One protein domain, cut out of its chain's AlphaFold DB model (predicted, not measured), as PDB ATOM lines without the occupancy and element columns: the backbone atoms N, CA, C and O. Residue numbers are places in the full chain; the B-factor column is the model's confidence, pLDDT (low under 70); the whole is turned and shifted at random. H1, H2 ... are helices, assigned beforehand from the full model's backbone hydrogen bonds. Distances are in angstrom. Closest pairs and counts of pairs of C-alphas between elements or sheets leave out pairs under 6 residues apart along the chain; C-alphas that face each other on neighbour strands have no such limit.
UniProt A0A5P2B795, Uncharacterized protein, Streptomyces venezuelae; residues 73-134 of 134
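What this domain is: This is residues 73 to 134 of the 134 residues of an uncharacterized protein of Streptomyces venezuelae (UniProt A0A5P2B795). Little regular structure: a starting tail, of which residues 74 to 80 stick out free, leads into two short helices, H1 and then H2, packed crosswise, and the long loop of residues 95 to 122 between them reaches out at the other end. The 62 printed residues are all helix in class, with no named strand and only 21 residues in named elements. The whole is loose, with a radius of gyration of the C-alphas of 13.4 A and spans of 46 by 20 by 15 A.

How they stand to each other: H1, residues 85 to 94, touches H2, residues 123 to 133, closest at the C-alphas of Ala 92 and Ala 129, 5.3 A apart. Their lines are only just about perpendicular, at 72 degrees. In the long link, residues 110 to 111 pair antiparallel with residues 114 to 115. In both helices every O i to N i+4 pair is within hydrogen-bond range.

Where its parts are: H1 runs 14.3 A from C-alpha 85 at (9.117, 101.162, 148.876). H2 runs 15.2 A to C-alpha 133 at (1.445, 94.858, 148.071).

The domain as a whole: The C-alphas farthest apart, of Arg 76 and Gly 113, are 45.9 A apart. The printed part has no cut. Residues 133 to 134 have pLDDT under 70.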
ATOM      1  N   LEU A  73       1.030 111.220 151.069       89.31
ATOM      2  CA  LEU A  73       1.989 112.266 150.734       89.31
ATOM      3  C   LEU A  73       2.017 113.304 151.857       89.31
ATOM      4  O   LEU A  73       1.081 114.084 151.986       89.31
ATOM      5  N   ARG A  74       3.119 113.382 152.606       81.81
ATOM      6  CA  ARG A  74       3.289 114.318 153.738       81.81
ATOM      7  C   ARG A  74       3.023 115.793 153.390       81.81
ATOM      8  O   ARG A  74       2.688 116.575 154.265       81.81
ATOM      9  N   THR A  75       3.180 116.180 152.124       83.88
ATOM     10  CA  THR A  75       2.997 117.566 151.660       83.88
ATOM     11  C   THR A  75       1.556 117.936 151.312       83.88
ATOM     12  O   THR A  75       1.238 119.119 151.290       83.88
ATOM     13  N   ARG A  76       0.693 116.965 150.988       83.62
ATOM     14  CA  ARG A  76      -0.688 117.210 150.513       83.62
ATOM     15  C   ARG A  76      -1.738 116.342 151.201       83.62
ATOM     16  O   ARG A  76      -2.886 116.337 150.777       83.62
ATOM     17  N   ASP A  77      -1.302 115.551 152.174       82.75
ATOM     18  CA  ASP A  77      -2.069 114.541 152.903       82.75
ATOM     19  C   ASP A  77      -2.922 113.615 152.016       82.75
ATOM     20  O   ASP A  77      -3.966 113.091 152.391       82.75
ATOM     21  N   LYS A  78      -2.482 113.411 150.770       88.38
ATOM     22  CA  LYS A  78      -3.194 112.581 149.801       88.38
ATOM     23  C   LYS A  78      -2.736 111.137 149.940       88.38
ATOM     24  O   LYS A  78      -1.535 110.868 149.861       88.38
ATOM     25  N   ALA A  79      -3.688 110.214 150.069       87.44
ATOM     26  CA  ALA A  79      -3.410 108.782 150.054       87.44
ATOM     27  C   ALA A  79      -2.740 108.366 148.733       87.44
ATOM     28  O   ALA A  79      -3.179 108.733 147.639       87.44
ATOM     29  N   LEU A  80      -1.664 107.596 148.850       86.62
ATOM     30  CA  LEU A  80      -0.960 107.014 147.719       86.62
ATOM     31  C   LEU A  80      -1.667 105.728 147.268       86.62
ATOM     32  O   LEU A  80      -2.142 104.962 148.111       86.62
ATOM     33  N   PRO A  81      -1.709 105.460 145.951       83.94
ATOM     34  CA  PRO A  81      -2.270 104.219 145.424       83.94
ATOM     35  C   PRO A  81      -1.395 103.007 145.759       83.94
ATOM     36  O   PRO A  81      -1.914 101.908 145.896       83.94
ATOM     37  N   LYS A  82      -0.082 103.215 145.920       84.94
ATOM     38  CA  LYS A  82       0.889 102.188 146.302       84.94
ATOM     39  C   LYS A  82       1.611 102.587 147.595       84.94
ATOM     40  O   LYS A  82       1.854 103.778 147.808       84.94
ATOM     41  N   PRO A  83       1.956 101.630 148.470       88.56
ATOM     42  CA  PRO A  83       2.760 101.908 149.653       88.56
ATOM     43  C   PRO A  83       4.169 102.389 149.267       88.56
ATOM     44  O   PRO A  83       4.662 102.113 148.176       88.56
ATOM     45  N   HIS A  84       4.841 103.117 150.165       89.38
ATOM     46  CA  HIS A  84       6.240 103.497 149.950       89.38
ATOM     47  C   HIS A  84       7.134 102.249 149.882       89.38
ATOM     48  O   HIS A  84       6.981 101.353 150.715       89.38
ATOM     49  N   GLN A  85       8.141 102.257 149.001       88.19
ATOM     50  CA  GLN A  85       9.117 101.162 148.876       88.19
ATOM     51  C   GLN A  85       9.773 100.806 150.217       88.19
ATOM     52  O   GLN A  85      10.001  99.643 150.520       88.19
ATOM     53  N   GLN A  86       9.999 101.798 151.082       88.38
ATOM     54  CA  GLN A  86      10.569 101.578 152.415       88.38
ATOM     55  C   GLN A  86       9.639 100.795 153.358       88.38
ATOM     56  O   GLN A  86      10.121 100.117 154.258       88.38
ATOM     57  N   ARG A  87       8.312 100.862 153.172       90.44
ATOM     58  CA  ARG A  87       7.369 100.009 153.916       90.44
ATOM     59  C   ARG A  87       7.431  98.574 153.408       90.44
ATOM     60  O   ARG A  87       7.486  97.664 154.222       90.44
ATOM     61  N   ILE A  88       7.466  98.389 152.087       88.62
ATOM     62  CA  ILE A  88       7.629  97.067 151.465       88.62
ATOM     63  C   ILE A  88       8.927  96.424 151.962       88.62
ATOM     64  O   ILE A  88       8.915  95.278 152.393       88.62
ATOM     65  N   ALA A  89      10.017  97.192 152.017       86.19
ATOM     66  CA  ALA A  89      11.302  96.722 152.519       86.19
ATOM     67  C   ALA A  89      11.269  96.290 153.989       86.19
ATOM     68  O   ALA A  89      11.703  95.188 154.323       86.19
ATOM     69  N   ALA A  90      10.701  97.130 154.857       87.00
ATOM     70  CA  ALA A  90      10.541  96.793 156.267       87.00
ATOM     71  C   ALA A  90       9.667  95.540 156.455       87.00
ATOM     72  O   ALA A  90       9.958  94.692 157.296       87.00
ATOM     73  N   TRP A  91       8.619  95.383 155.643       87.62
ATOM     74  CA  TRP A  91       7.763  94.200 155.687       87.62
ATOM     75  C   TRP A  91       8.496  92.951 155.189       87.62
ATOM     76  O   TRP A  91       8.429  91.910 155.838       87.62
ATOM     77  N   ALA A  92       9.254  93.062 154.095       86.94
ATOM     78  CA  ALA A  92      10.044  91.970 153.537       86.94
ATOM     79  C   ALA A  92      11.017  91.398 154.578       86.94
ATOM     80  O   ALA A  92      11.107  90.184 154.746       86.94
ATOM     81  N   GLN A  93      11.693  92.268 155.331       83.69
ATOM     82  CA  GLN A  93      12.602  91.863 156.404       83.69
ATOM     83  C   GLN A  93      11.870  91.182 157.569       83.69
ATOM     84  O   GLN A  93      12.324  90.154 158.069       83.69
ATOM     85  N   LEU A  94      10.735  91.736 158.003       83.44
ATOM     86  CA  LEU A  94      10.040  91.287 159.214       83.44
ATOM     87  C   LEU A  94       9.135  90.068 159.002       83.44
ATOM     88  O   LEU A  94       8.921  89.307 159.944       83.44
ATOM     89  N   VAL A  95       8.566  89.904 157.807       83.94
ATOM     90  CA  VAL A  95       7.444  88.981 157.562       83.94
ATOM     91  C   VAL A  95       7.697  88.026 156.400       83.94
ATOM     92  O   VAL A  95       7.273  86.877 156.485       83.94
ATOM     93  N   ALA A  96       8.388  88.445 155.336       84.25
ATOM     94  CA  ALA A  96       8.600  87.573 154.180       84.25
ATOM     95  C   ALA A  96       9.678  86.514 154.454       84.25
ATOM     96  O   ALA A  96      10.722  86.818 155.039       84.25
ATOM     97  N   CYS A  97       9.451  85.290 153.978       86.25
ATOM     98  CA  CYS A  97      10.493  84.273 153.838       86.25
ATOM     99  C   CYS A  97      11.294  84.551 152.560       86.25
ATOM    100  O   CYS A  97      10.733  85.006 151.565       86.25
ATOM    101  N   CYS A  98      12.603  84.291 152.566       86.75
ATOM    102  CA  CYS A  98      13.400  84.409 151.346       86.75
ATOM    103  C   CYS A  98      13.481  83.047 150.646       86.75
ATOM    104  O   CYS A  98      14.144  82.169 151.185       86.75
ATOM    105  N   PRO A  99      12.899  82.856 149.451       83.62
ATOM    106  CA  PRO A  99      12.940  81.560 148.768       83.62
ATOM    107  C   PRO A  99      14.316  81.220 148.167       83.62
ATOM    108  O   PRO A  99      14.550  80.073 147.809       83.62
ATOM    109  N   GLU A 100      15.240  82.182 148.058       86.00
ATOM    110  CA  GLU A 100      16.606  81.912 147.575       86.00
ATOM    111  C   GLU A 100      17.490  81.232 148.626       86.00
ATOM    112  O   GLU A 100      18.306  80.384 148.286       86.00
ATOM    113  N   CYS A 101      17.351  81.605 149.900       88.06
ATOM    114  CA  CYS A 101      18.172  81.058 150.986       88.06
ATOM    115  C   CYS A 101      17.359  80.346 152.076       88.06
ATOM    116  O   CYS A 101      17.927  79.958 153.094       88.06
ATOM    117  N   ASP A 102      16.049  80.198 151.858       85.50
ATOM    118  CA  ASP A 102      15.065  79.541 152.730       85.50
ATOM    119  C   ASP A 102      15.119  80.000 154.200       85.50
ATOM    120  O   ASP A 102      14.888  79.245 155.143       85.50
ATOM    121  N   VAL A 103      15.473  81.273 154.422       86.00
ATOM    122  CA  VAL A 103      15.548  81.839 155.773       86.00
ATOM    123  C   VAL A 103      14.182  82.312 156.257       86.00
ATOM    124  O   VAL A 103      13.396  82.914 155.513       86.00
ATOM    125  N   ALA A 104      13.944  82.093 157.549       84.06
ATOM    126  CA  ALA A 104      12.736  82.520 158.233       84.06
ATOM    127  C   ALA A 104      12.596  84.063 158.289       84.06
ATOM    128  O   ALA A 104      13.593  84.798 158.226       84.06
ATOM    129  N   PRO A 105      11.368  84.581 158.471       84.94
ATOM    130  CA  PRO A 105      11.117  86.006 158.686       84.94
ATOM    131  C   PRO A 105      11.944  86.573 159.848       84.94
ATOM    132  O   PRO A 105      12.201  85.878 160.830       84.94
ATOM    133  N   GLY A 106      12.408  87.820 159.733       83.62
ATOM    134  CA  GLY A 106      13.273  88.458 160.734       83.62
ATOM    135  C   GLY A 106      14.726  87.966 160.753       83.62
ATOM    136  O   GLY A 106      15.567  88.593 161.390       83.62
ATOM    137  N   THR A 107      15.051  86.885 160.035       85.69
ATOM    138  CA  THR A 107      16.434  86.409 159.889       85.69
ATOM    139  C   THR A 107      17.095  87.096 158.688       85.69
ATOM    140  O   THR A 107      16.462  87.176 157.625       85.69
ATOM    141  N   PRO A 108      18.343  87.597 158.807       86.38
ATOM    142  CA  PRO A 108      19.063  88.167 157.672       86.38
ATOM    143  C   PRO A 108      19.281  87.112 156.582       86.38
ATOM    144  O   PRO A 108      19.505  85.932 156.874       86.38
ATOM    145  N   CYS A 109      19.206  87.536 155.319       89.75
ATOM    146  CA  CYS A 109      19.514  86.661 154.187       89.75
ATOM    147  C   CYS A 109      20.971  86.187 154.265       89.75
ATOM    148  O   CYS A 109      21.821  86.874 154.829       89.75
ATOM    149  N   ARG A 110      21.261  85.017 153.692       90.06
ATOM    150  CA  ARG A 110      22.626  84.487 153.612       90.06
ATOM    151  C   ARG A 110      23.077  84.361 152.167       90.06
ATOM    152  O   ARG A 110      22.323  83.823 151.366       90.06
ATOM    153  N   LEU A 111      24.301  84.789 151.885       90.12
ATOM    154  CA  LEU A 111      24.976  84.633 150.600       90.12
ATOM    155  C   LEU A 111      26.286  83.876 150.836       90.12
ATOM    156  O   LEU A 111      27.062  84.257 151.710       90.12
ATOM    157  N   ASP A 112      26.493  82.765 150.126       86.88
ATOM    158  CA  ASP A 112      27.683  81.904 150.252       86.88
ATOM    159  C   ASP A 112      28.005  81.473 151.696       86.88
ATOM    160  O   ASP A 112      29.156  81.350 152.108       86.88
ATOM    161  N   GLY A 113      26.959  81.258 152.502       85.75
ATOM    162  CA  GLY A 113      27.081  80.871 153.910       85.75
ATOM    163  C   GLY A 113      27.277  82.033 154.891       85.75
ATOM    164  O   GLY A 113      27.187  81.813 156.098       85.75
ATOM    165  N   PHE A 114      27.450  83.266 154.414       86.88
ATOM    166  CA  PHE A 114      27.593  84.459 155.251       86.88
ATOM    167  C   PHE A 114      26.282  85.228 155.365       86.88
ATOM    168  O   PHE A 114      25.553  85.383 154.388       86.88
ATOM    169  N   ALA A 115      25.974  85.728 156.563       87.62
ATOM    170  CA  ALA A 115      24.836  86.619 156.750       87.62
ATOM    171  C   ALA A 115      25.101  87.957 156.046       87.62
ATOM    172  O   ALA A 115      26.128  88.596 156.274       87.62
ATOM    173  N   LEU A 116      24.159  88.375 155.207       86.75
ATOM    174  CA  LEU A 116      24.141  89.709 154.629       86.75
ATOM    175  C   LEU A 116      23.843  90.753 155.719       86.75
ATOM    176  O   LEU A 116      23.243  90.422 156.751       86.75
ATOM    177  N   PRO A 117      24.236  92.020 155.500       84.50
ATOM    178  CA  PRO A 117      23.830  93.131 156.353       84.50
ATOM    179  C   PRO A 117      22.311  93.161 156.574       84.50
ATOM    180  O   PRO A 117      21.541  92.797 155.690       84.50
ATOM    181  N   ALA A 118      21.860  93.603 157.751       74.06
ATOM    182  CA  ALA A 118      20.443  93.542 158.136       74.06
ATOM    183  C   ALA A 118      19.504  94.353 157.217       74.06
ATOM    184  O   ALA A 118      18.315  94.059 157.124       74.06
ATOM    185  N   ASP A 119      20.036  95.363 156.532       75.56
ATOM    186  CA  ASP A 119      19.340  96.182 155.538       75.56
ATOM    187  C   ASP A 119      19.332  95.556 154.133       75.56
ATOM    188  O   ASP A 119      18.556  95.962 153.264       75.56
ATOM    189  N   THR A 120      20.155  94.533 153.919       82.62
ATOM    190  CA  THR A 120      20.370  93.879 152.637       82.62
ATOM    191  C   THR A 120      19.668  92.523 152.626       82.62
ATOM    192  O   THR A 120      20.067  91.568 153.290       82.62
ATOM    193  N   VAL A 121      18.603  92.415 151.833       85.00
ATOM    194  CA  VAL A 121      17.919  91.145 151.560       85.00
ATOM    195  C   VAL A 121      17.959  90.848 150.067       85.00
ATOM    196  O   VAL A 121      18.050  91.764 149.249       85.00
ATOM    197  N   HIS A 122      17.897  89.568 149.703       88.00
ATOM    198  CA  HIS A 122      17.862  89.168 148.299       88.00
ATOM    199  C   HIS A 122      16.663  89.772 147.564       88.00
ATOM    200  O   HIS A 122      15.572  89.903 148.131       88.00
ATOM    201  N   ALA A 123      16.849  90.067 146.275       87.31
ATOM    202  CA  ALA A 123      15.818  90.643 145.413       87.31
ATOM    203  C   ALA A 123      14.525  89.818 145.433       87.31
ATOM    204  O   ALA A 123      13.430  90.376 145.470       87.31
ATOM    205  N   ARG A 124      14.636  88.487 145.503       86.31
ATOM    206  CA  ARG A 124      13.465  87.615 145.537       86.31
ATOM    207  C   ARG A 124      12.602  87.790 146.788       86.31
ATOM    208  O   ARG A 124      11.386  87.716 146.690       86.31
ATOM    209  N   ARG A 125      13.196  88.117 147.941       86.50
ATOM    210  CA  ARG A 125      12.437  88.436 149.166       86.50
ATOM    211  C   ARG A 125      11.646  89.742 149.022       86.50
ATOM    212  O   ARG A 125      10.560  89.858 149.579       86.50
ATOM    213  N   TYR A 126      12.181  90.713 148.278       86.12
ATOM    214  CA  TYR A 126      11.455  91.942 147.948       86.12
ATOM    215  C   TYR A 126      10.295  91.681 146.988       86.12
ATOM    216  O   TYR A 126       9.224  92.236 147.194       86.12
ATOM    217  N   GLN A 127      10.481  90.817 145.988       85.88
ATOM    218  CA  GLN A 127       9.429  90.483 145.023       85.88
ATOM    219  C   GLN A 127       8.203  89.869 145.708       85.88
ATOM    220  O   GLN A 127       7.095  90.331 145.473       85.88
ATOM    221  N   GLU A 128       8.398  88.938 146.646       82.94
ATOM    222  CA  GLU A 128       7.299  88.389 147.459       82.94
ATOM    223  C   GLU A 128       6.544  89.488 148.228       82.94
ATOM    224  O   GLU A 128       5.318  89.476 148.337       82.94
ATOM    225  N   ALA A 129       7.268  90.478 148.752       82.12
ATOM    226  CA  ALA A 129       6.658  91.608 149.441       82.12
ATOM    227  C   ALA A 129       5.896  92.545 148.490       82.12
ATOM    228  O   ALA A 129       4.855  93.079 148.867       82.12
ATOM    229  N   GLU A 130       6.391  92.744 147.269       80.56
ATOM    230  CA  GLU A 130       5.711  93.526 146.234       80.56
ATOM    231  C   GLU A 130       4.450  92.824 145.719       80.56
ATOM    232  O   GLU A 130       3.430  93.483 145.537       80.56
ATOM    233  N   GLU A 131       4.482  91.500 145.557       81.50
ATOM    234  CA  GLU A 131       3.322  90.693 145.159       81.50
ATOM    235  C   GLU A 131       2.197  90.751 146.201       81.50
ATOM    236  O   GLU A 131       1.024  90.798 145.842       81.50
ATOM    237  N   VAL A 132       2.535  90.823 147.492       74.56
ATOM    238  CA  VAL A 132       1.555  91.031 148.575       74.56
ATOM    239  C   VAL A 132       1.048  92.482 148.632       74.56
ATOM    240  O   VAL A 132      -0.018  92.742 149.189       74.56
ATOM    241  N   ALA A 133       1.802  93.439 148.085       66.25
ATOM    242  CA  ALA A 133       1.445  94.858 148.071       66.25
ATOM    243  C   ALA A 133       0.572  95.285 146.876       66.25
ATOM    244  O   ALA A 133       0.060  96.411 146.902       66.25
ATOM    245  N   ALA A 134       0.494  94.460 145.826       58.88
ATOM    246  CA  ALA A 134      -0.206  94.739 144.568       58.88
ATOM    247  C   ALA A 134      -1.721  94.511 144.678       58.88
ATOM    248  O   ALA A 134      -2.454  95.365 144.125       58.88
TER     249      ALA A 134